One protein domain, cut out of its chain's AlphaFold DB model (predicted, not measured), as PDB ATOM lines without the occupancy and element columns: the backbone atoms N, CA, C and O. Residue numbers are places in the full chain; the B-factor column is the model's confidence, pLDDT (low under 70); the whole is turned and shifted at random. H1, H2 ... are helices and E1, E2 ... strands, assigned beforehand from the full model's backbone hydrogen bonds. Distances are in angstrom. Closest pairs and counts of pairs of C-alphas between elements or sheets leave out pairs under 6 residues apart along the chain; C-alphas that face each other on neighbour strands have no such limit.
ATOM      1  N   GLU A 206      65.742 -52.586  15.043       79.94
ATOM      2  CA  GLU A 206      66.087 -53.581  16.068       79.94
ATOM      3  C   GLU A 206      65.661 -55.016  15.725       79.94
ATOM      4  O   GLU A 206      66.259 -55.966  16.230       79.94
ATOM      5  N   LEU A 207      64.633 -55.204  14.889       81.12
ATOM      6  CA  LEU A 207      64.250 -56.538  14.413       81.12
ATOM      7  C   LEU A 207      65.219 -57.033  13.337       81.12
ATOM      8  O   LEU A 207      65.519 -58.225  13.288       81.12
ATOM      9  N   GLU A 208      65.695 -56.129  12.482       83.44
ATOM     10  CA  GLU A 208      66.766 -56.418  11.526       83.44
ATOM     11  C   GLU A 208      68.070 -56.731  12.271       83.44
ATOM     12  O   GLU A 208      68.643 -57.795  12.054       83.44
ATOM     13  N   GLU A 209      68.442 -55.912  13.262       84.62
ATOM     14  CA  GLU A 209      69.599 -56.152  14.138       84.62
ATOM     15  C   GLU A 209      69.487 -57.509  14.854       84.62
ATOM     16  O   GLU A 209      70.430 -58.292  14.866       84.62
ATOM     17  N   LEU A 210      68.320 -57.861  15.403       86.56
ATOM     18  CA  LEU A 210      68.108 -59.176  16.013       86.56
ATOM     19  C   LEU A 210      68.328 -60.329  15.020       86.56
ATOM     20  O   LEU A 210      68.933 -61.338  15.390       86.56
ATOM     21  N   LYS A 211      67.838 -60.204  13.780       87.81
ATOM     22  CA  LYS A 211      68.036 -61.220  12.733       87.81
ATOM     23  C   LYS A 211      69.511 -61.374  12.394       87.81
ATOM     24  O   LYS A 211      70.015 -62.494  12.418       87.81
ATOM     25  N   GLU A 212      70.202 -60.261  12.167       87.62
ATOM     26  CA  GLU A 212      71.642 -60.242  11.908       87.62
ATOM     27  C   GLU A 212      72.427 -60.883  13.059       87.62
ATOM     28  O   GLU A 212      73.311 -61.710  12.826       87.62
ATOM     29  N   ASN A 213      72.062 -60.582  14.309       86.38
ATOM     30  CA  ASN A 213      72.699 -61.146  15.501       86.38
ATOM     31  C   ASN A 213      72.512 -62.668  15.579       86.38
ATOM     32  O   ASN A 213      73.453 -63.400  15.894       86.38
ATOM     33  N   LEU A 214      71.307 -63.161  15.289       88.75
ATOM     34  CA  LEU A 214      71.022 -64.596  15.266       88.75
ATOM     35  C   LEU A 214      71.781 -65.297  14.128       88.75
ATOM     36  O   LEU A 214      72.415 -66.331  14.356       88.75
ATOM     37  N   ASP A 215      71.800 -64.723  12.929       89.75
ATOM     38  CA  ASP A 215      72.537 -65.277  11.790       89.75
ATOM     39  C   ASP A 215      74.053 -65.309  12.050       89.75
ATOM     40  O   ASP A 215      74.734 -66.295  11.730       89.75
ATOM     41  N   LEU A 216      74.586 -64.283  12.717       88.25
ATOM     42  CA  LEU A 216      75.979 -64.229  13.158       88.25
ATOM     43  C   LEU A 216      76.307 -65.343  14.166       88.25
ATOM     44  O   LEU A 216      77.319 -66.031  14.020       88.25
ATOM     45  N   ILE A 217      75.450 -65.579  15.162       86.38
ATOM     46  CA  ILE A 217      75.640 -66.664  16.143       86.38
ATOM     47  C   ILE A 217      75.593 -68.030  15.454       86.38
ATOM     48  O   ILE A 217      76.482 -68.860  15.655       86.38
ATOM     49  N   ASN A 218      74.590 -68.259  14.607       89.62
ATOM     50  CA  ASN A 218      74.415 -69.512  13.871       89.62
ATOM     51  C   ASN A 218      75.627 -69.813  12.976       89.62
ATOM     52  O   ASN A 218      76.169 -70.922  12.999       89.62
ATOM     53  N   SER A 219      76.091 -68.822  12.211       90.56
ATOM     54  CA  SER A 219      77.264 -68.967  11.341       90.56
ATOM     55  C   SER A 219      78.554 -69.203  12.132       90.56
ATOM     56  O   SER A 219      79.337 -70.077  11.751       90.56
ATOM     57  N   THR A 220      78.736 -68.519  13.266       88.69
ATOM     58  CA  THR A 220      79.889 -68.707  14.162       88.69
ATOM     59  C   THR A 220      79.932 -70.126  14.726       88.69
ATOM     60  O   THR A 220      80.951 -70.807  14.604       88.69
ATOM     61  N   ILE A 221      78.818 -70.626  15.269       89.19
ATOM     62  CA  ILE A 221      78.735 -71.983  15.834       89.19
ATOM     63  C   ILE A 221      78.976 -73.039  14.754       89.19
ATOM     64  O   ILE A 221      79.740 -73.979  14.964       89.19
ATOM     65  N   ARG A 222      78.392 -72.872  13.559       91.69
ATOM     66  CA  ARG A 222      78.667 -73.759  12.413       91.69
ATOM     67  C   ARG A 222      80.139 -73.746  12.015       91.69
ATOM     68  O   ARG A 222      80.648 -74.785  11.604       91.69
ATOM     69  N   GLY A 223      80.803 -72.595  12.101       90.94
ATOM     70  CA  GLY A 223      82.241 -72.462  11.880       90.94
ATOM     71  C   GLY A 223      83.044 -73.303  12.870       90.94
ATOM     72  O   GLY A 223      83.841 -74.134  12.442       90.94
ATOM     73  N   TYR A 224      82.767 -73.157  14.169       89.12
ATOM     74  CA  TYR A 224      83.414 -73.940  15.228       89.12
ATOM     75  C   TYR A 224      83.204 -75.445  15.065       89.12
ATOM     76  O   TYR A 224      84.175 -76.194  15.041       89.12
ATOM     77  N   LEU A 225      81.962 -75.894  14.858       89.69
ATOM     78  CA  LEU A 225      81.656 -77.317  14.680       89.69
ATOM     79  C   LEU A 225      82.400 -77.931  13.482       89.69
ATOM     80  O   LEU A 225      82.905 -79.045  13.582       89.69
ATOM     81  N   LYS A 226      82.516 -77.191  12.368       91.69
ATOM     82  CA  LYS A 226      83.285 -77.632  11.192       91.69
ATOM     83  C   LYS A 226      84.779 -77.733  11.477       91.69
ATOM     84  O   LYS A 226      85.407 -78.684  11.028       91.69
ATOM     85  N   LEU A 227      85.343 -76.748  12.175       88.38
ATOM     86  CA  LEU A 227      86.775 -76.702  12.482       88.38
ATOM     87  C   LEU A 227      87.180 -77.771  13.499       88.38
ATOM     88  O   LEU A 227      88.283 -78.297  13.409       88.38
ATOM     89  N   SER A 228      86.275 -78.126  14.409       85.75
ATOM     90  CA  SER A 228      86.464 -79.209  15.375       85.75
ATOM     91  C   SER A 228      86.116 -80.598  14.818       85.75
ATOM     92  O   SER A 228      86.104 -81.560  15.580       85.75
ATOM     93  N   GLU A 229      85.804 -80.712  13.518       91.88
ATOM     94  CA  GLU A 229      85.401 -81.961  12.845       91.88
ATOM     95  C   GLU A 229      84.231 -82.697  13.535       91.88
ATOM     96  O   GLU A 229      84.104 -83.919  13.458       91.88
ATOM     97  N   ILE A 230      83.349 -81.954  14.210       89.56
ATOM     98  CA  ILE A 230      82.210 -82.525  14.932       89.56
ATOM     99  C   ILE A 230      81.104 -82.858  13.932       89.56
ATOM    100  O   ILE A 230      80.685 -82.009  13.138       89.56
ATOM    101  N   ASP A 231      80.613 -84.098  13.979       90.25
ATOM    102  CA  ASP A 231      79.543 -84.557  13.098       90.25
ATOM    103  C   ASP A 231      78.256 -83.762  13.351       90.25
ATOM    104  O   ASP A 231      77.712 -83.748  14.456       90.25
ATOM    105  N   PHE A 232      77.728 -83.136  12.298       90.75
ATOM    106  CA  PHE A 232      76.443 -82.451  12.365       90.75
ATOM    107  C   PHE A 232      75.289 -83.407  12.669       90.75
ATOM    108  O   PHE A 232      74.259 -82.932  13.126       90.75
ATOM    109  N   GLN A 233      75.426 -84.717  12.444       91.50
ATOM    110  CA  GLN A 233      74.424 -85.725  12.817       91.50
ATOM    111  C   GLN A 233      74.430 -86.077  14.313       91.50
ATOM    112  O   GLN A 233      73.573 -86.843  14.748       91.50
ATOM    113  N   ASN A 234      75.364 -85.538  15.105       93.75
ATOM    114  CA  ASN A 234      75.345 -85.686  16.557       93.75
ATOM    115  C   ASN A 234      74.005 -85.174  17.130       93.75
ATOM    116  O   ASN A 234      73.521 -84.106  16.747       93.75
ATOM    117  N   GLU A 235      73.411 -85.939  18.051       92.62
ATOM    118  CA  GLU A 235      72.092 -85.655  18.632       92.62
ATOM    119  C   GLU A 235      72.039 -84.280  19.314       92.62
ATOM    120  O   GLU A 235      71.122 -83.510  19.046       92.62
ATOM    121  N   ALA A 236      73.058 -83.905  20.094       89.06
ATOM    122  CA  ALA A 236      73.121 -82.600  20.751       89.06
ATOM    123  C   ALA A 236      73.259 -81.441  19.750       89.06
ATOM    124  O   ALA A 236      72.676 -80.373  19.949       89.06
ATOM    125  N   VAL A 237      73.990 -81.647  18.646       90.94
ATOM    126  CA  VAL A 237      74.108 -80.663  17.555       90.94
ATOM    127  C   VAL A 237      72.763 -80.477  16.848       90.94
ATOM    128  O   VAL A 237      72.338 -79.341  16.618       90.94
ATOM    129  N   GLN A 238      72.073 -81.575  16.530       93.81
ATOM    130  CA  GLN A 238      70.735 -81.542  15.934       93.81
ATOM    131  C   GLN A 238      69.722 -80.879  16.871       93.81
ATOM    132  O   GLN A 238      68.982 -79.995  16.439       93.81
ATOM    133  N   ASP A 239      69.739 -81.224  18.156       90.19
ATOM    134  CA  ASP A 239      68.879 -80.628  19.178       90.19
ATOM    135  C   ASP A 239      69.140 -79.129  19.356       90.19
ATOM    136  O   ASP A 239      68.197 -78.349  19.522       90.19
ATOM    137  N   PHE A 240      70.403 -78.697  19.291       90.75
ATOM    138  CA  PHE A 240      70.760 -77.283  19.348       90.75
ATOM    139  C   PHE A 240      70.242 -76.515  18.129       90.75
ATOM    140  O   PHE A 240      69.601 -75.476  18.294       90.75
ATOM    141  N   PHE A 241      70.472 -77.009  16.907       91.25
ATOM    142  CA  PHE A 241      69.984 -76.332  15.698       91.25
ATOM    143  C   PHE A 241      68.466 -76.386  15.567       91.25
ATOM    144  O   PHE A 241      67.880 -75.430  15.063       91.25
ATOM    145  N   LYS A 242      67.823 -77.447  16.061       91.00
ATOM    146  CA  LYS A 242      66.370 -77.502  16.192       91.00
ATOM    147  C   LYS A 242      65.874 -76.425  17.149       91.00
ATOM    148  O   LYS A 242      65.031 -75.635  16.756       91.00
ATOM    149  N   PHE A 243      66.459 -76.313  18.346       89.38
ATOM    150  CA  PHE A 243      66.148 -75.223  19.277       89.38
ATOM    151  C   PHE A 243      66.355 -73.840  18.639       89.38
ATOM    152  O   PHE A 243      65.522 -72.958  18.815       89.38
ATOM    153  N   PHE A 244      67.447 -73.646  17.898       87.06
ATOM    154  CA  PHE A 244      67.743 -72.377  17.239       87.06
ATOM    155  C   PHE A 244      66.741 -72.056  16.117       87.06
ATOM    156  O   PHE A 244      66.316 -70.911  15.992       87.06
ATOM    157  N   SER A 245      66.333 -73.061  15.335       87.44
ATOM    158  CA  SER A 245      65.287 -72.930  14.312       87.44
ATOM    159  C   SER A 245      63.935 -72.621  14.943       87.44
ATOM    160  O   SER A 245      63.295 -71.656  14.547       87.44
ATOM    161  N   ASP A 246      63.542 -73.377  15.973       86.88
ATOM    162  CA  ASP A 246      62.309 -73.147  16.727       86.88
ATOM    163  C   ASP A 246      62.308 -71.732  17.325       86.88
ATOM    164  O   ASP A 246      61.284 -71.051  17.340       86.88
ATOM    165  N   LEU A 247      63.460 -71.256  17.808       84.00
ATOM    166  CA  LEU A 247      63.607 -69.892  18.292       84.00
ATOM    167  C   LEU A 247      63.401 -68.878  17.162       84.00
ATOM    168  O   LEU A 247      62.616 -67.951  17.325       84.00
ATOM    169  N   TYR A 248      64.060 -69.058  16.017       84.25
ATOM    170  CA  TYR A 248      63.907 -68.190  14.848       84.25
ATOM    171  C   TYR A 248      62.441 -68.121  14.387       84.25
ATOM    172  O   TYR A 248      61.898 -67.030  14.210       84.25
ATOM    173  N   ASP A 249      61.772 -69.271  14.293       84.06
ATOM    174  CA  ASP A 249      60.363 -69.385  13.913       84.06
ATOM    175  C   ASP A 249      59.438 -68.723  14.941       84.06
ATOM    176  O   ASP A 249      58.485 -68.038  14.572       84.06
ATOM    177  N   ASN A 250      59.731 -68.853  16.237       81.00
ATOM    178  CA  ASN A 250      58.954 -68.196  17.288       81.00
ATOM    179  C   ASN A 250      59.141 -66.676  17.303       81.00
ATOM    180  O   ASN A 250      58.183 -65.959  17.602       81.00
ATOM    181  N   LEU A 251      60.349 -66.196  16.995       77.69
ATOM    182  CA  LEU A 251      60.699 -64.775  16.986       77.69
ATOM    183  C   LEU A 251      60.199 -64.047  15.735       77.69
ATOM    184  O   LEU A 251      59.811 -62.884  15.820       77.69
ATOM    185  N   ILE A 252      60.229 -64.708  14.579       75.38
ATOM    186  CA  ILE A 252      59.990 -64.074  13.273       75.38
ATOM    187  C   ILE A 252      58.663 -64.535  12.652       75.38
ATOM    188  O   ILE A 252      58.060 -63.799  11.867       75.38
ATOM    189  N   GLY A 253      58.168 -65.718  13.019       73.19
ATOM    190  CA  GLY A 253      56.928 -66.293  12.503       73.19
ATOM    191  C   GLY A 253      55.642 -65.746  13.137       73.19
ATOM    192  O   GLY A 253      55.632 -64.840  13.975       73.19
ATOM    193  N   ASP A 254      54.505 -66.309  12.721       67.50
ATOM    194  CA  ASP A 254      53.155 -66.030  13.247       67.50
ATOM    195  C   ASP A 254      52.884 -66.778  14.566       67.50
ATOM    196  O   ASP A 254      51.849 -67.425  14.737       67.50
ATOM    197  N   SER A 255      53.827 -66.737  15.511       71.00
ATOM    198  CA  SER A 255      53.601 -67.318  16.834       71.00
ATOM    199  C   SER A 255      52.592 -66.471  17.626       71.00
ATOM    200  O   SER A 255      52.574 -65.246  17.572       71.00
ATOM    201  N   SER A 256      51.715 -67.108  18.398       76.00
ATOM    202  CA  SER A 256      50.864 -66.400  19.370       76.00
ATOM    203  C   SER A 256      51.606 -66.089  20.677       76.00
ATOM    204  O   SER A 256      51.017 -65.559  21.623       76.00
ATOM    205  N   ILE A 257      52.887 -66.456  20.747       77.62
ATOM    206  CA  ILE A 257      53.703 -66.381  21.949       77.62
ATOM    207  C   ILE A 257      54.205 -64.949  22.109       77.62
ATOM    208  O   ILE A 257      54.756 -64.353  21.189       77.62
ATOM    209  N   LYS A 258      54.008 -64.411  23.310       82.31
ATOM    210  CA  LYS A 258      54.418 -63.062  23.694       82.31
ATOM    211  C   LYS A 258      55.842 -63.103  24.235       82.31
ATOM    212  O   LYS A 258      56.063 -63.634  25.322       82.31
ATOM    213  N   LEU A 259      56.794 -62.542  23.494       85.81
ATOM    214  CA  LEU A 259      58.222 -62.627  23.807       85.81
ATOM    215  C   LEU A 259      58.802 -61.244  24.116       85.81
ATOM    216  O   LEU A 259      58.516 -60.266  23.431       85.81
ATOM    217  N   THR A 260      59.645 -61.167  25.142       87.69
ATOM    218  CA  THR A 260      60.534 -60.031  25.402       87.69
ATOM    219  C   THR A 260      61.976 -60.469  25.194       87.69
ATOM    220  O   THR A 260      62.411 -61.440  25.811       87.69
ATOM    221  N   ILE A 261      62.728 -59.738  24.377       89.62
ATOM    222  CA  ILE A 261      64.147 -59.983  24.120       89.62
ATOM    223  C   ILE A 261      64.975 -58.833  24.668       89.62
ATOM    224  O   ILE A 261      64.689 -57.670  24.401       89.62
ATOM    225  N   PHE A 262      66.044 -59.167  25.375       91.31
ATOM    226  CA  PHE A 262      67.112 -58.243  25.723       91.31
ATOM    227  C   PHE A 262      68.229 -58.374  24.690       91.31
ATOM    228  O   PHE A 262      68.974 -59.350  24.704       91.31
ATOM    229  N   LEU A 263      68.320 -57.421  23.766       91.06
ATOM    230  CA  LEU A 263      69.310 -57.452  22.696       91.06
ATOM    231  C   LEU A 263      70.707 -57.194  23.274       91.06
ATOM    232  O   LEU A 263      70.929 -56.183  23.945       91.06
ATOM    233  N   TRP A 264      71.620 -58.135  23.046       93.25
ATOM    234  CA  TRP A 264      72.993 -58.124  23.550       93.25
ATOM    235  C   TRP A 264      73.958 -57.387  22.615       93.25
ATOM    236  O   TRP A 264      73.647 -57.092  21.463       93.25
ATOM    237  N   ASP A 265      75.170 -57.148  23.111       90.75
ATOM    238  CA  ASP A 265      76.310 -56.727  22.303       90.75
ATOM    239  C   ASP A 265      76.937 -57.932  21.579       90.75
ATOM    240  O   ASP A 265      77.374 -58.895  22.221       90.75
ATOM    241  N   ASN A 266      76.978 -57.888  20.245       88.62
ATOM    242  CA  ASN A 266      77.487 -58.989  19.425       88.62
ATOM    243  C   ASN A 266      78.927 -59.356  19.745       88.62
ATOM    244  O   ASN A 266      79.222 -60.540  19.889       88.62
ATOM    245  N   GLN A 267      79.816 -58.372  19.892       90.06
ATOM    246  CA  GLN A 267      81.219 -58.656  20.165       90.06
ATOM    247  C   GLN A 267      81.351 -59.416  21.484       90.06
ATOM    248  O   GLN A 267      82.030 -60.436  21.539       90.06
ATOM    249  N   LYS A 268      80.626 -58.997  22.528       91.19
ATOM    250  CA  LYS A 268      80.626 -59.706  23.819       91.19
ATOM    251  C   LYS A 268      80.004 -61.090  23.765       91.19
ATOM    252  O   LYS A 268      80.462 -61.981  24.482       91.19
ATOM    253  N   PHE A 269      78.985 -61.282  22.937       92.06
ATOM    254  CA  PHE A 269      78.402 -62.600  22.732       92.06
ATOM    255  C   PHE A 269      79.394 -63.541  22.051       92.06
ATOM    256  O   PHE A 269      79.620 -64.646  22.543       92.06
ATOM    257  N   ILE A 270      80.050 -63.084  20.984       90.69
ATOM    258  CA  ILE A 270      81.086 -63.846  20.282       90.69
ATOM    259  C   ILE A 270      82.280 -64.129  21.197       90.69
ATOM    260  O   ILE A 270      82.713 -65.274  21.271       90.69
ATOM    261  N   ASP A 271      82.749 -63.148  21.975       92.00
ATOM    262  CA  ASP A 271      83.808 -63.351  22.974       92.00
ATOM    263  C   ASP A 271      83.453 -64.502  23.937       92.00
ATOM    264  O   ASP A 271      84.313 -65.314  24.290       92.00
ATOM    265  N   LYS A 272      82.176 -64.620  24.337       92.94
ATOM    266  CA  LYS A 272      81.706 -65.732  25.176       92.94
ATOM    267  C   LYS A 272      81.611 -67.065  24.459       92.94
ATOM    268  O   LYS A 272      81.975 -68.070  25.065       92.94
ATOM    269  N   LEU A 273      81.168 -67.090  23.205       92.44
ATOM    270  CA  LEU A 273      81.214 -68.312  22.400       92.44
ATOM    271  C   LEU A 273      82.651 -68.819  22.288       92.44
ATOM    272  O   LEU A 273      82.916 -69.980  22.592       92.44
ATOM    273  N   ASN A 274      83.583 -67.925  21.953       92.06
ATOM    274  CA  ASN A 274      85.004 -68.238  21.850       92.06
ATOM    275  C   ASN A 274      85.538 -68.784  23.179       92.06
ATOM    276  O   ASN A 274      86.271 -69.765  23.187       92.06
ATOM    277  N   GLN A 275      85.135 -68.194  24.312       93.50
ATOM    278  CA  GLN A 275      85.495 -68.718  25.627       93.50
ATOM    279  C   GLN A 275      84.970 -70.143  25.853       93.50
ATOM    280  O   GLN A 275      85.716 -70.961  26.375       93.50
ATOM    281  N   TYR A 276      83.720 -70.451  25.492       94.06
ATOM    282  CA  TYR A 276      83.169 -71.797  25.682       94.06
ATOM    283  C   TYR A 276      83.846 -72.847  24.800       94.06
ATOM    284  O   TYR A 276      84.075 -73.953  25.272       94.06
ATOM    285  N   PHE A 277      84.184 -72.506  23.554       91.81
ATOM    286  CA  PHE A 277      84.859 -73.426  22.631       91.81
ATOM    287  C   PHE A 277      86.355 -73.607  22.911       91.81
ATOM    288  O   PHE A 277      86.909 -74.633  22.534       91.81
ATOM    289  N   ASN A 278      87.003 -72.638  23.561       92.06
ATOM    290  CA  ASN A 278      88.413 -72.728  23.958       92.06
ATOM    291  C   ASN A 278      88.612 -73.341  25.357       92.06
ATOM    292  O   ASN A 278      89.741 -73.399  25.841       92.06
ATOM    293  N   ASP A 279      87.531 -73.719  26.039       91.62
ATOM    294  CA  ASP A 279      87.588 -74.366  27.345       91.62
ATOM    295  C   ASP A 279      87.726 -75.882  27.156       91.62
ATOM    296  O   ASP A 279      86.738 -76.580  26.921       91.62
ATOM    297  N   ASP A 280      88.971 -76.365  27.236       89.56
ATOM    298  CA  ASP A 280      89.354 -77.766  27.005       89.56
ATOM    299  C   ASP A 280      88.638 -78.765  27.942       89.56
ATOM    300  O   ASP A 280      88.674 -79.971  27.697       89.56
ATOM    301  N   GLU A 281      88.008 -78.295  29.026       90.75
ATOM    302  CA  GLU A 281      87.314 -79.148  29.999       90.75
ATOM    303  C   GLU A 281      85.886 -79.532  29.576       90.75
ATOM    304  O   GLU A 281      85.329 -80.478  30.134       90.75
ATOM    305  N   ASN A 282      85.287 -78.837  28.604       89.25
ATOM    306  CA  ASN A 282      83.873 -79.020  28.270       89.25
ATOM    307  C   ASN A 282      83.674 -79.928  27.051       89.25
ATOM    308  O   ASN A 282      84.209 -79.687  25.969       89.25
ATOM    309  N   GLU A 283      82.798 -80.922  27.188       93.19
ATOM    310  CA  GLU A 283      82.295 -81.681  26.042       93.19
ATOM    311  C   GLU A 283      81.388 -80.801  25.163       93.19
ATOM    312  O   GLU A 283      80.782 -79.831  25.631       93.19
ATOM    313  N   ILE A 284      81.256 -81.141  23.874       91.50
ATOM    314  CA  ILE A 284      80.465 -80.332  22.935       91.50
ATOM    315  C   ILE A 284      79.008 -80.168  23.381       91.50
ATOM    316  O   ILE A 284      78.445 -79.080  23.262       91.50
ATOM    317  N   ASP A 285      78.421 -81.212  23.960       91.56
ATOM    318  CA  ASP A 285      77.050 -81.201  24.464       91.56
ATOM    319  C   ASP A 285      76.887 -80.156  25.585       91.56
ATOM    320  O   ASP A 285      75.897 -79.420  25.629       91.56
ATOM    321  N   GLU A 286      77.899 -80.015  26.451       92.00
ATOM    322  CA  GLU A 286      77.930 -79.008  27.511       92.00
ATOM    323  C   GLU A 286      78.118 -77.593  26.949       92.00
ATOM    324  O   GLU A 286      77.449 -76.656  27.395       92.00
ATOM    325  N   ILE A 287      78.979 -77.429  25.939       91.56
ATOM    326  CA  ILE A 287      79.173 -76.150  25.239       91.56
ATOM    327  C   ILE A 287      77.853 -75.694  24.607       91.56
ATOM    328  O   ILE A 287      77.401 -74.573  24.850       91.56
ATOM    329  N   LEU A 288      77.188 -76.562  23.841       91.56
ATOM    330  CA  LEU A 288      75.913 -76.248  23.194       91.56
ATOM    331  C   LEU A 288      74.809 -75.965  24.218       91.56
ATOM    332  O   LEU A 288      74.014 -75.039  24.028       91.56
ATOM    333  N   TYR A 289      74.790 -76.692  25.337       90.50
ATOM    334  CA  TYR A 289      73.897 -76.400  26.456       90.50
ATOM    335  C   TYR A 289      74.157 -75.009  27.056       90.50
ATOM    336  O   TYR A 289      73.210 -74.238  27.236       90.50
ATOM    337  N   LYS A 290      75.422 -74.643  27.310       90.56
ATOM    338  CA  LYS A 290      75.823 -73.313  27.808       90.56
ATOM    339  C   LYS A 290      75.385 -72.202  26.849       90.56
ATOM    340  O   LYS A 290      74.843 -71.194  27.303       90.56
ATOM    341  N   ILE A 291      75.532 -72.399  25.538       91.38
ATOM    342  CA  ILE A 291      75.091 -71.435  24.513       91.38
ATOM    343  C   ILE A 291      73.566 -71.307  24.488       91.38
ATOM    344  O   ILE A 291      73.035 -70.196  24.520       91.38
ATOM    345  N   LYS A 292      72.843 -72.432  24.473       90.00
ATOM    346  CA  LYS A 292      71.374 -72.453  24.540       90.00
ATOM    347  C   LYS A 292      70.870 -71.718  25.780       90.00
ATOM    348  O   LYS A 292      69.925 -70.936  25.706       90.00
ATOM    349  N   PHE A 293      71.517 -71.934  26.919       87.94
ATOM    350  CA  PHE A 293      71.194 -71.257  28.167       87.94
ATOM    351  C   PHE A 293      71.490 -69.750  28.118       87.94
ATOM    352  O   PHE A 293      70.681 -68.956  28.599       87.94
ATOM    353  N   LEU A 294      72.602 -69.352  27.493       90.44
ATOM    354  CA  LEU A 294      72.962 -67.950  27.270       90.44
ATOM    355  C   LEU A 294      71.955 -67.228  26.359       90.44
ATOM    356  O   LEU A 294      71.590 -66.090  26.638       90.44
ATOM    357  N   LEU A 295      71.446 -67.883  25.314       90.12
ATOM    358  CA  LEU A 295      70.353 -67.340  24.499       90.12
ATOM    359  C   LEU A 295      69.065 -67.218  25.319       90.12
ATOM    360  O   LEU A 295      68.455 -66.153  25.366       90.12
ATOM    361  N   ASN A 296      68.693 -68.276  26.040       88.44
ATOM    362  CA  ASN A 296      67.457 -68.311  26.822       88.44
ATOM    363  C   ASN A 296      67.398 -67.272  27.947       88.44
ATOM    364  O   ASN A 296      66.305 -66.854  28.304       88.44
ATOM    365  N   ILE A 297      68.521 -66.826  28.525       88.88
ATOM    366  CA  ILE A 297      68.462 -65.747  29.526       88.88
ATOM    367  C   ILE A 297      68.115 -64.385  28.902       88.88
ATOM    368  O   ILE A 297      67.577 -63.523  29.592       88.88
ATOM    369  N   HIS A 298      68.362 -64.183  27.610       91.25
ATOM    370  CA  HIS A 298      67.981 -62.949  26.923       91.25
ATOM    371  C   HIS A 298      66.521 -62.942  26.473       91.25
ATOM    372  O   HIS A 298      66.051 -61.909  26.013       91.25
ATOM    373  N   ILE A 299      65.800 -64.058  26.604       89.00
ATOM    374  CA  ILE A 299      64.473 -64.246  26.016       89.00
ATOM    375  C   ILE A 299      63.494 -64.630  27.120       89.00
ATOM    376  O   ILE A 299      63.699 -65.591  27.857       89.00
ATOM    377  N   VAL A 300      62.419 -63.860  27.247       86.19
ATOM    378  CA  VAL A 300      61.402 -64.052  28.280       86.19
ATOM    379  C   VAL A 300      60.047 -64.212  27.628       86.19
ATOM    380  O   VAL A 300      59.608 -63.348  26.877       86.19
ATOM    381  N   GLU A 301      59.356 -65.295  27.951       78.69
ATOM    382  CA  GLU A 301      58.038 -65.623  27.408       78.69
ATOM    383  C   GLU A 301      56.912 -64.903  28.168       78.69
ATOM    384  O   GLU A 301      55.953 -65.502  28.637       78.69
ATOM    385  N   LEU A 302      57.055 -63.583  28.317       74.25
ATOM    386  CA  LEU A 302      56.045 -62.646  28.809       74.25
ATOM    387  C   LEU A 302      56.339 -61.250  28.258       74.25
ATOM    388  O   LEU A 302      57.494 -60.871  28.067       74.25
ATOM    389  N   HIS A 303      55.296 -60.437  28.090       66.50
ATOM    390  CA  HIS A 303      55.446 -59.007  27.829       66.50
ATOM    391  C   HIS A 303      55.911 -58.258  29.075       66.50
ATOM    392  O   HIS A 303      55.114 -57.953  29.964       66.50
ATOM    393  N   HIS A 304      57.183 -57.874  29.103       63.50
ATOM    394  CA  HIS A 304      57.704 -56.932  30.086       63.50
ATOM    395  C   HIS A 304      57.700 -55.524  29.506       63.50
ATOM    396  O   HIS A 304      58.746 -54.966  29.176       63.50
ATOM    397  N   GLN A 305      56.501 -54.955  29.371       60.50
ATOM    398  CA  GLN A 305      56.356 -53.552  28.996       60.50
ATOM    399  C   GLN A 305      56.901 -52.659  30.108       60.50
ATOM    400  O   GLN A 305      56.531 -52.787  31.279       60.50
ATOM    401  N   ILE A 306      57.784 -51.747  29.724       58.44
ATOM    402  CA  ILE A 306      58.381 -50.774  30.625       58.44
ATOM    403  C   ILE A 306      57.489 -49.534  30.609       58.44
ATOM    404  O   ILE A 306      57.570 -48.699  29.711       58.44
ATOM    405  N   PHE A 307      56.576 -49.413  31.571       62.47
ATOM    406  CA  PHE A 307      55.691 -48.249  31.616       62.47
ATOM    407  C   PHE A 307      56.439 -47.000  32.120       62.47
ATOM    408  O   PHE A 307      57.178 -47.094  33.109       62.47
ATOM    409  N   PRO A 308      56.185 -45.810  31.532       53.31
ATOM    410  CA  PRO A 308      56.789 -44.546  31.968       53.31
ATOM    411  C   PRO A 308      56.562 -44.242  33.456       53.31
ATOM    412  O   PRO A 308      57.408 -43.637  34.107       53.31
ATOM    413  N   ASN A 309      55.449 -44.724  34.020       53.16
ATOM    414  CA  ASN A 309      55.064 -44.499  35.417       53.16
ATOM    415  C   ASN A 309      55.775 -45.428  36.422       53.16
ATOM    416  O   ASN A 309      55.384 -45.480  37.585       53.16
ATOM    417  N   GLY A 310      56.797 -46.177  35.996       51.22
ATOM    418  CA  GLY A 310      57.675 -46.934  36.894       51.22
ATOM    419  C   GLY A 310      57.073 -48.209  37.495       51.22
ATOM    420  O   GLY A 310      57.683 -48.812  38.374       51.22
ATOM    421  N   PHE A 311      55.903 -48.657  37.035       45.34
ATOM    422  CA  PHE A 311      55.332 -49.932  37.467       45.34
ATOM    423  C   PHE A 311      55.734 -51.053  36.511       45.34
ATOM    424  O   PHE A 311      55.215 -51.152  35.401       45.34
ATOM    425  N   PHE A 312      56.609 -51.946  36.974       50.88
ATOM    426  CA  PHE A 312      56.609 -53.320  36.483       50.88
ATOM    427  C   PHE A 312      55.373 -54.005  37.076       50.88
ATOM    428  O   PHE A 312      55.285 -54.172  38.295       50.88
ATOM    429  N   TYR A 313      54.387 -54.363  36.250       44.91
ATOM    430  CA  TYR A 313      53.288 -55.205  36.725       44.91
ATOM    431  C   TYR A 313      53.868 -56.532  37.232       44.91
ATOM    432  O   TYR A 313      54.690 -57.156  36.562       44.91
ATOM    433  N   PHE A 314      53.472 -56.899  38.454       42.03
ATOM    434  CA  PHE A 314      53.898 -58.086  39.196       42.03
ATOM    435  C   PHE A 314      54.101 -59.306  38.286       42.03
ATOM    436  O   PHE A 314      53.165 -59.764  37.634       42.03
ATOM    437  N   VAL A 315      55.318 -59.853  38.306       42.09
ATOM    438  CA  VAL A 315      55.676 -61.115  37.653       42.09
ATOM    439  C   VAL A 315      54.852 -62.248  38.286       42.09
ATOM    440  O   VAL A 315      54.981 -62.485  39.494       42.09
ATOM    441  N   PRO A 316      54.000 -62.968  37.533       33.19
ATOM    442  CA  PRO A 316      53.416 -64.210  38.015       33.19
ATOM    443  C   PRO A 316      54.529 -65.229  38.286       33.19
ATOM    444  O   PRO A 316      55.491 -65.332  37.534       33.19
ATOM    445  N   LYS A 317      54.370 -66.014  39.353       34.03
ATOM    446  CA  LYS A 317      55.307 -67.023  39.890       34.03
ATOM    447  C   LYS A 317      55.703 -68.182  38.947       34.03
ATOM    448  O   LYS A 317      56.212 -69.189  39.433       34.03
ATOM    449  N   ILE A 318      55.476 -68.087  37.641       32.81
ATOM    450  CA  ILE A 318      55.672 -69.183  36.686       32.81
ATOM    451  C   ILE A 318      56.607 -68.716  35.570       32.81
ATOM    452  O   ILE A 318      56.171 -68.511  34.453       32.81
ATOM    453  N   PHE A 319      57.885 -68.535  35.901       43.97
ATOM    454  CA  PHE A 319      58.997 -68.774  34.980       43.97
ATOM    455  C   PHE A 319      60.123 -69.429  35.777       43.97
ATOM    456  O   PHE A 319      60.592 -68.886  36.778       43.97
ATOM    457  N   GLU A 320      60.544 -70.621  35.359       44.81
ATOM    458  CA  GLU A 320      61.632 -71.373  35.998       44.81
ATOM    459  C   GLU A 320      63.005 -70.687  35.834       44.81
ATOM    460  O   GLU A 320      63.950 -71.014  36.551       44.81
ATOM    461  N   ASN A 321      63.104 -69.650  34.994       55.38
ATOM    462  CA  ASN A 321      64.280 -68.789  34.883       55.38
ATOM    463  C   ASN A 321      64.286 -67.691  35.965       55.38
ATOM    464  O   ASN A 321      64.082 -66.510  35.690       55.38
ATOM    465  N   LYS A 322      64.601 -68.071  37.211       62.09
ATOM    466  CA  LYS A 322      64.793 -67.186  38.389       62.09
ATOM    467  C   LYS A 322      65.968 -66.185  38.274       62.09
ATOM    468  O   LYS A 322      66.448 -65.672  39.283       62.09
ATOM    469  N   ASN A 323      66.458 -65.927  37.063       72.56
ATOM    470  CA  ASN A 323      67.770 -65.334  36.812       72.56
ATOM    471  C   ASN A 323      67.722 -63.879  36.344       72.56
ATOM    472  O   ASN A 323      68.778 -63.257  36.290       72.56
ATOM    473  N   LEU A 324      66.551 -63.332  36.007       81.62
ATOM    474  CA  LEU A 324      66.416 -61.944  35.560       81.62
ATOM    475  C   LEU A 324      65.919 -61.039  36.680       81.62
ATOM    476  O   LEU A 324      64.912 -61.315  37.329       81.62
ATOM    477  N   LYS A 325      66.635 -59.937  36.889       78.88
ATOM    478  CA  LYS A 325      66.359 -58.960  37.939       78.88
ATOM    479  C   LYS A 325      66.198 -57.587  37.347       78.88
ATOM    480  O   LYS A 325      67.154 -57.049  36.796       78.88
ATOM    481  N   PHE A 326      65.019 -57.021  37.543       82.62
ATOM    482  CA  PHE A 326      64.686 -55.686  37.090       82.62
ATOM    483  C   PHE A 326      64.838 -54.685  38.224       82.62
ATOM    484  O   PHE A 326      64.411 -54.942  39.346       82.62
ATOM    485  N   ASN A 327      65.429 -53.540  37.918       80.56
ATOM    486  CA  ASN A 327      65.570 -52.421  38.836       80.56
ATOM    487  C   ASN A 327      65.289 -51.117  38.090       80.56
ATOM    488  O   ASN A 327      65.630 -50.991  36.914       80.56
ATOM    489  N   ILE A 328      64.714 -50.144  38.795       82.62
ATOM    490  CA  ILE A 328      64.474 -48.793  38.284       82.62
ATOM    491  C   ILE A 328      65.269 -47.824  39.142       82.62
ATOM    492  O   ILE A 328      65.176 -47.865  40.369       82.62
ATOM    493  N   LEU A 329      66.025 -46.944  38.500       78.69
ATOM    494  CA  LEU A 329      66.680 -45.823  39.153       78.69
ATOM    495  C   LEU A 329      66.125 -44.528  38.571       78.69
ATOM    496  O   LEU A 329      66.199 -44.317  37.365       78.69
ATOM    497  N   ARG A 330      65.584 -43.660  39.425       77.12
ATOM    498  CA  ARG A 330      65.118 -42.338  39.003       77.12
ATOM    499  C   ARG A 330      66.256 -41.327  39.138       77.12
ATOM    500  O   ARG A 330      66.699 -41.073  40.256       77.12
ATOM    501  N   LEU A 331      66.710 -40.771  38.021       75.19
ATOM    502  CA  LEU A 331      67.783 -39.778  37.928       75.19
ATOM    503  C   LEU A 331      67.257 -38.545  37.220       75.19
ATOM    504  O   LEU A 331      66.701 -38.681  36.143       75.19
ATOM    505  N   ASP A 332      67.395 -37.363  37.820       77.62
ATOM    506  CA  ASP A 332      67.063 -36.090  37.162       77.62
ATOM    507  C   ASP A 332      65.656 -36.064  36.511       77.62
ATOM    508  O   ASP A 332      65.426 -35.452  35.478       77.62
ATOM    509  N   ASN A 333      64.681 -36.716  37.165       77.44
ATOM    510  CA  ASN A 333      63.304 -36.966  36.697       77.44
ATOM    511  C   ASN A 333      63.117 -37.997  35.570       77.44
ATOM    512  O   ASN A 333      61.970 -38.293  35.238       77.44
ATOM    513  N   GLU A 334      64.177 -38.620  35.074       75.50
ATOM    514  CA  GLU A 334      64.130 -39.754  34.151       75.50
ATOM    515  C   GLU A 334      64.187 -41.093  34.903       75.50
ATOM    516  O   GLU A 334      64.848 -41.234  35.935       75.50
ATOM    517  N   ASN A 335      63.481 -42.102  34.389       81.69
ATOM    518  CA  ASN A 335      63.581 -43.473  34.882       81.69
ATOM    519  C   ASN A 335      64.590 -44.240  34.026       81.69
ATOM    520  O   ASN A 335      64.390 -44.413  32.828       81.69
ATOM    521  N   HIS A 336      65.635 -44.754  34.662       83.25
ATOM    522  CA  HIS A 336      66.588 -45.675  34.062       83.25
ATOM    523  C   HIS A 336      66.243 -47.101  34.473       83.25
ATOM    524  O   HIS A 336      66.082 -47.396  35.662       83.25
ATOM    525  N   TYR A 337      66.150 -47.993  33.495       86.06
ATOM    526  CA  TYR A 337      65.756 -49.381  33.703       86.06
ATOM    527  C   TYR A 337      66.964 -50.291  33.557       86.06
ATOM    528  O   TYR A 337      67.765 -50.143  32.639       86.06
ATOM    529  N   PHE A 338      67.093 -51.249  34.467       86.56
ATOM    530  CA  PHE A 338      68.214 -52.177  34.492       86.56
ATOM    531  C   PHE A 338      67.716 -53.607  34.588       86.56
ATOM    532  O   PHE A 338      66.830 -53.893  35.390       86.56
ATOM    533  N   VAL A 339      68.358 -54.507  33.849       88.25
ATOM    534  CA  VAL A 339      68.199 -55.957  33.953       88.25
ATOM    535  C   VAL A 339      69.546 -56.593  34.312       88.25
ATOM    536  O   VAL A 339      70.544 -56.388  33.632       88.25
ATOM    537  N   ASN A 340      69.645 -57.313  35.435       86.62
ATOM    538  CA  ASN A 340      70.896 -57.934  35.920       86.62
ATOM    539  C   ASN A 340      72.117 -56.987  35.963       86.62
ATOM    540  O   ASN A 340      73.258 -57.380  35.669       86.62
ATOM    541  N   CYS A 341      71.881 -55.738  36.372       86.50
ATOM    542  CA  CYS A 341      72.855 -54.638  36.372       86.50
ATOM    543  C   CYS A 341      73.262 -54.105  34.996       86.50
ATOM    544  O   CYS A 341      74.258 -53.392  34.918       86.50
ATOM    545  N   LYS A 342      72.551 -54.451  33.929       89.75
ATOM    546  CA  LYS A 342      72.754 -53.898  32.593       89.75
ATOM    547  C   LYS A 342      71.643 -52.917  32.300       89.75
ATOM    548  O   LYS A 342      70.479 -53.253  32.507       89.75
ATOM    549  N   GLU A 343      71.996 -51.700  31.920       89.44
ATOM    550  CA  GLU A 343      70.983 -50.717  31.558       89.44
ATOM    551  C   GLU A 343      70.297 -51.112  30.249       89.44
ATOM    552  O   GLU A 343      70.928 -51.648  29.337       89.44
ATOM    553  N   ILE A 344      69.000 -50.836  30.176       88.88
ATOM    554  CA  ILE A 344      68.204 -50.887  28.958       88.88
ATOM    555  C   ILE A 344      68.197 -49.476  28.360       88.88
ATOM    556  O   ILE A 344      67.606 -48.565  28.941       88.88
ATOM    557  N   ILE A 345      68.867 -49.296  27.221       84.81
ATOM    558  CA  ILE A 345      69.047 -47.984  26.573       84.81
ATOM    559  C   ILE A 345      67.912 -47.636  25.604       84.81
ATOM    560  O   ILE A 345      67.539 -46.473  25.513       84.81
ATOM    561  N   ASN A 346      67.324 -48.639  24.944       75.81
ATOM    562  CA  ASN A 346      66.086 -48.511  24.171       75.81
ATOM    563  C   ASN A 346      65.075 -49.499  24.739       75.81
ATOM    564  O   ASN A 346      65.330 -50.705  24.755       75.81
ATOM    565  N   TYR A 347      63.940 -48.988  25.203       72.25
ATOM    566  CA  TYR A 347      62.854 -49.789  25.746       72.25
ATOM    567  C   TYR A 347      61.580 -49.622  24.921       72.25
ATOM    568  O   TYR A 347      61.315 -48.558  24.366       72.25
ATOM    569  N   ASN A 348      60.751 -50.668  24.921       61.97
ATOM    570  CA  ASN A 348      59.440 -50.709  24.270       61.97
ATOM    571  C   ASN A 348      59.445 -50.628  22.734       61.97
ATOM    572  O   ASN A 348      58.522 -50.059  22.148       61.97
ATOM    573  N   ASN A 349      60.428 -51.233  22.065       63.12
ATOM    574  CA  ASN A 349      60.313 -51.433  20.623       63.12
ATOM    575  C   ASN A 349      59.316 -52.562  20.364       63.12
ATOM    576  O   ASN A 349      59.570 -53.734  20.659       63.12
ATOM    577  N   PHE A 350      58.131 -52.159  19.920       64.31
ATOM    578  CA  PHE A 350      56.976 -53.021  19.750       64.31
ATOM    579  C   PHE A 350      56.928 -53.576  18.336       64.31
ATOM    580  O   PHE A 350      56.729 -52.834  17.376       64.31
ATOM    581  N   PHE A 351      57.013 -54.894  18.223       62.31
ATOM    582  CA  PHE A 351      56.957 -55.579  16.945       62.31
ATOM    583  C   PHE A 351      55.684 -56.414  16.846       62.31
ATOM    584  O   PHE A 351      55.368 -57.220  17.726       62.31
ATOM    585  N   LYS A 352      54.975 -56.190  15.731       62.47
ATOM    586  CA  LYS A 352      53.812 -56.945  15.247       62.47
ATOM    587  C   LYS A 352      52.595 -56.891  16.180       62.47
ATOM    588  O   LYS A 352      52.526 -57.551  17.212       62.47
ATOM    589  N   LYS A 353      51.615 -56.068  15.799       60.00
ATOM    590  CA  LYS A 353      50.333 -55.926  16.499       60.00
ATOM    591  C   LYS A 353      49.480 -57.176  16.224       60.00
ATOM    592  O   LYS A 353      49.186 -57.456  15.067       60.00
ATOM    593  N   LEU A 354      49.110 -57.925  17.261       60.28
ATOM    594  CA  LEU A 354      48.340 -59.174  17.147       60.28
ATOM    595  C   LEU A 354      46.833 -58.932  16.935       60.28
ATOM    596  O   LEU A 354      46.139 -59.810  16.428       60.28
ATOM    597  N   SER A 355      46.311 -57.760  17.315       61.31
ATOM    598  CA  SER A 355      44.903 -57.377  17.124       61.31
ATOM    599  C   SER A 355      44.719 -55.849  17.107       61.31
ATOM    600  O   SER A 355      45.677 -55.104  17.300       61.31
ATOM    601  N   ASP A 356      43.497 -55.345  16.894       57.09
ATOM    602  CA  ASP A 356      43.201 -53.902  16.926       57.09
ATOM    603  C   ASP A 356      43.435 -53.244  18.299       57.09
ATOM    604  O   ASP A 356      43.606 -52.022  18.384       57.09
ATOM    605  N   GLU A 357      43.579 -54.033  19.360       53.16
ATOM    606  CA  GLU A 357      43.872 -53.576  20.715       53.16
ATOM    607  C   GLU A 357      45.325 -53.909  21.062       53.16
ATOM    608  O   GLU A 357      45.673 -55.075  20.990       53.16
ATOM    609  N   HIS A 358      46.144 -52.883  21.373       54.62
ATOM    610  CA  HIS A 358      47.479 -52.771  22.029       54.62
ATOM    611  C   HIS A 358      48.340 -54.014  22.409       54.62
ATOM    612  O   HIS A 358      49.251 -53.909  23.234       54.62
ATOM    613  N   GLU A 359      48.113 -55.177  21.821       59.88
ATOM    614  CA  GLU A 359      48.815 -56.424  22.051       59.88
ATOM    615  C   GLU A 359      49.838 -56.615  20.946       59.88
ATOM    616  O   GLU A 359      49.508 -56.712  19.765       59.88
ATOM    617  N   TYR A 360      51.095 -56.658  21.352       65.69
ATOM    618  CA  TYR A 360      52.212 -56.979  20.476       65.69
ATOM    619  C   TYR A 360      52.577 -58.462  20.621       65.69
ATOM    620  O   TYR A 360      52.114 -59.126  21.548       65.69
ATOM    621  N   GLN A 361      53.347 -59.001  19.687       76.25
ATOM    622  CA  GLN A 361      53.879 -60.363  19.789       76.25
ATOM    623  C   GLN A 361      55.294 -60.344  20.374       76.25
ATOM    624  O   GLN A 361      55.665 -61.214  21.159       76.25
ATOM    625  N   LEU A 362      56.077 -59.327  20.007       82.00
ATOM    626  CA  LEU A 362      57.493 -59.248  20.314       82.00
ATOM    627  C   LEU A 362      57.866 -57.862  20.849       82.00
ATOM    628  O   LEU A 362      57.510 -56.830  20.278       82.00
ATOM    629  N   LEU A 363      58.610 -57.854  21.949       85.44
ATOM    630  CA  LEU A 363      59.175 -56.671  22.581       85.44
ATOM    631  C   LEU A 363      60.696 -56.790  22.587       85.44
ATOM    632  O   LEU A 363      61.224 -57.748  23.146       85.44
ATOM    633  N   ILE A 364      61.406 -55.826  22.007       87.00
ATOM    634  CA  ILE A 364      62.876 -55.817  22.027       87.00
ATOM    635  C   ILE A 364      63.357 -54.656  22.902       87.00
ATOM    636  O   ILE A 364      62.976 -53.503  22.699       87.00
ATOM    637  N   HIS A 365      64.198 -54.977  23.882       88.25
ATOM    638  CA  HIS A 365      64.881 -54.041  24.771       88.25
ATOM    639  C   HIS A 365      66.378 -54.093  24.481       88.25
ATOM    640  O   HIS A 365      67.005 -55.130  24.688       88.25
ATOM    641  N   LYS A 366      66.979 -52.996  24.022       88.88
ATOM    642  CA  LYS A 366      68.422 -52.959  23.738       88.88
ATOM    643  C   LYS A 366      69.210 -52.709  25.016       88.88
ATOM    644  O   LYS A 366      68.909 -51.761  25.745       88.88
ATOM    645  N   LEU A 367      70.209 -53.545  25.290       91.00
ATOM    646  CA  LEU A 367      71.121 -53.350  26.417       91.00
ATOM    647  C   LEU A 367      72.196 -52.306  26.091       91.00
ATOM    648  O   LEU A 367      72.492 -52.039  24.928       91.00
ATOM    649  N   GLU A 368      72.793 -51.720  27.128       88.06
ATOM    650  CA  GLU A 368      73.954 -50.837  26.983       88.06
ATOM    651  C   GLU A 368      75.110 -51.531  26.218       88.06
ATOM    652  O   GLU A 368      75.308 -52.741  26.393       88.06
TER     653      GLU A 368
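AT A GLANCE: This is residues 206 to 368 of the 803 residues of the protein "Hypothetical protein" of Brachionus calyciflorus (UniProt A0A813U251). Four helices, H1 to H4, stand in an up-and-down bundle, each running against the one before it, and a strongly twisted sheet of five strands sits across one end, its hairpin E2 and E3 farthest from the bundle. The printed part has 163 residues, with H1 H2 E1 H3 H4 E2 E3 E4 E5 along it; the mixed sheet runs E1 E5 E4 E3 E2. The class is mixed, helices and strands; the whole is compact, radius of gyration of the C-alphas 17.3 A, and only just elongated, spanning 54 by 35 by 31 A.

IN THESE COORDINATES: H1, residues 206 to 227, begins with C-alpha 206 at (66.087, -53.581, 16.068) and is 31.2 A long. H2, residues 235 to 252, is 25.3 A long. E1, residues 259 to 263, H3, residues 266 to 277, and H4, residues 284 to 297, follow. Then come E2, residues 326 to 331, E3, residues 334 to 339, and E4, residues 342 to 353, 27.7 A long, which bends by 63 degrees at residue 345. E5, residues 360 to 367, ends with C-alpha 367 at (71.121, -53.350, 26.417).

HOW THE PARTS SIT: H1 touches H3, closest C-alphas Asn 213 and Asn 266, 6.6 A. Residues 236 to 243 of H2 touch H4, closest C-alphas Ala 236 and Asp 285, 5.6 A. H1 only grazes the sheet, with residues 206 to 213. E2 to E5 form a meander of antiparallel neighbours, with N 329 and O 336 at 2.9 A, N 344 and O 337 at 2.8 A, and N 351 and O 362 at 2.9 A. E1 is parallel to E5, with N 261 and O 363 at 2.8 A. In H1 to H4 every O i to N i+4 pair is within hydrogen-bond range.

THE WHOLE: The farthest C-alphas, Gln 233 and Asp 332, are 55.8 A apart. The printed part has no cut. The link H4 to E2 is long, 28 residues. pLDDT is under 70 at residue 254, residues 303 to 322 and residues 348 to 360.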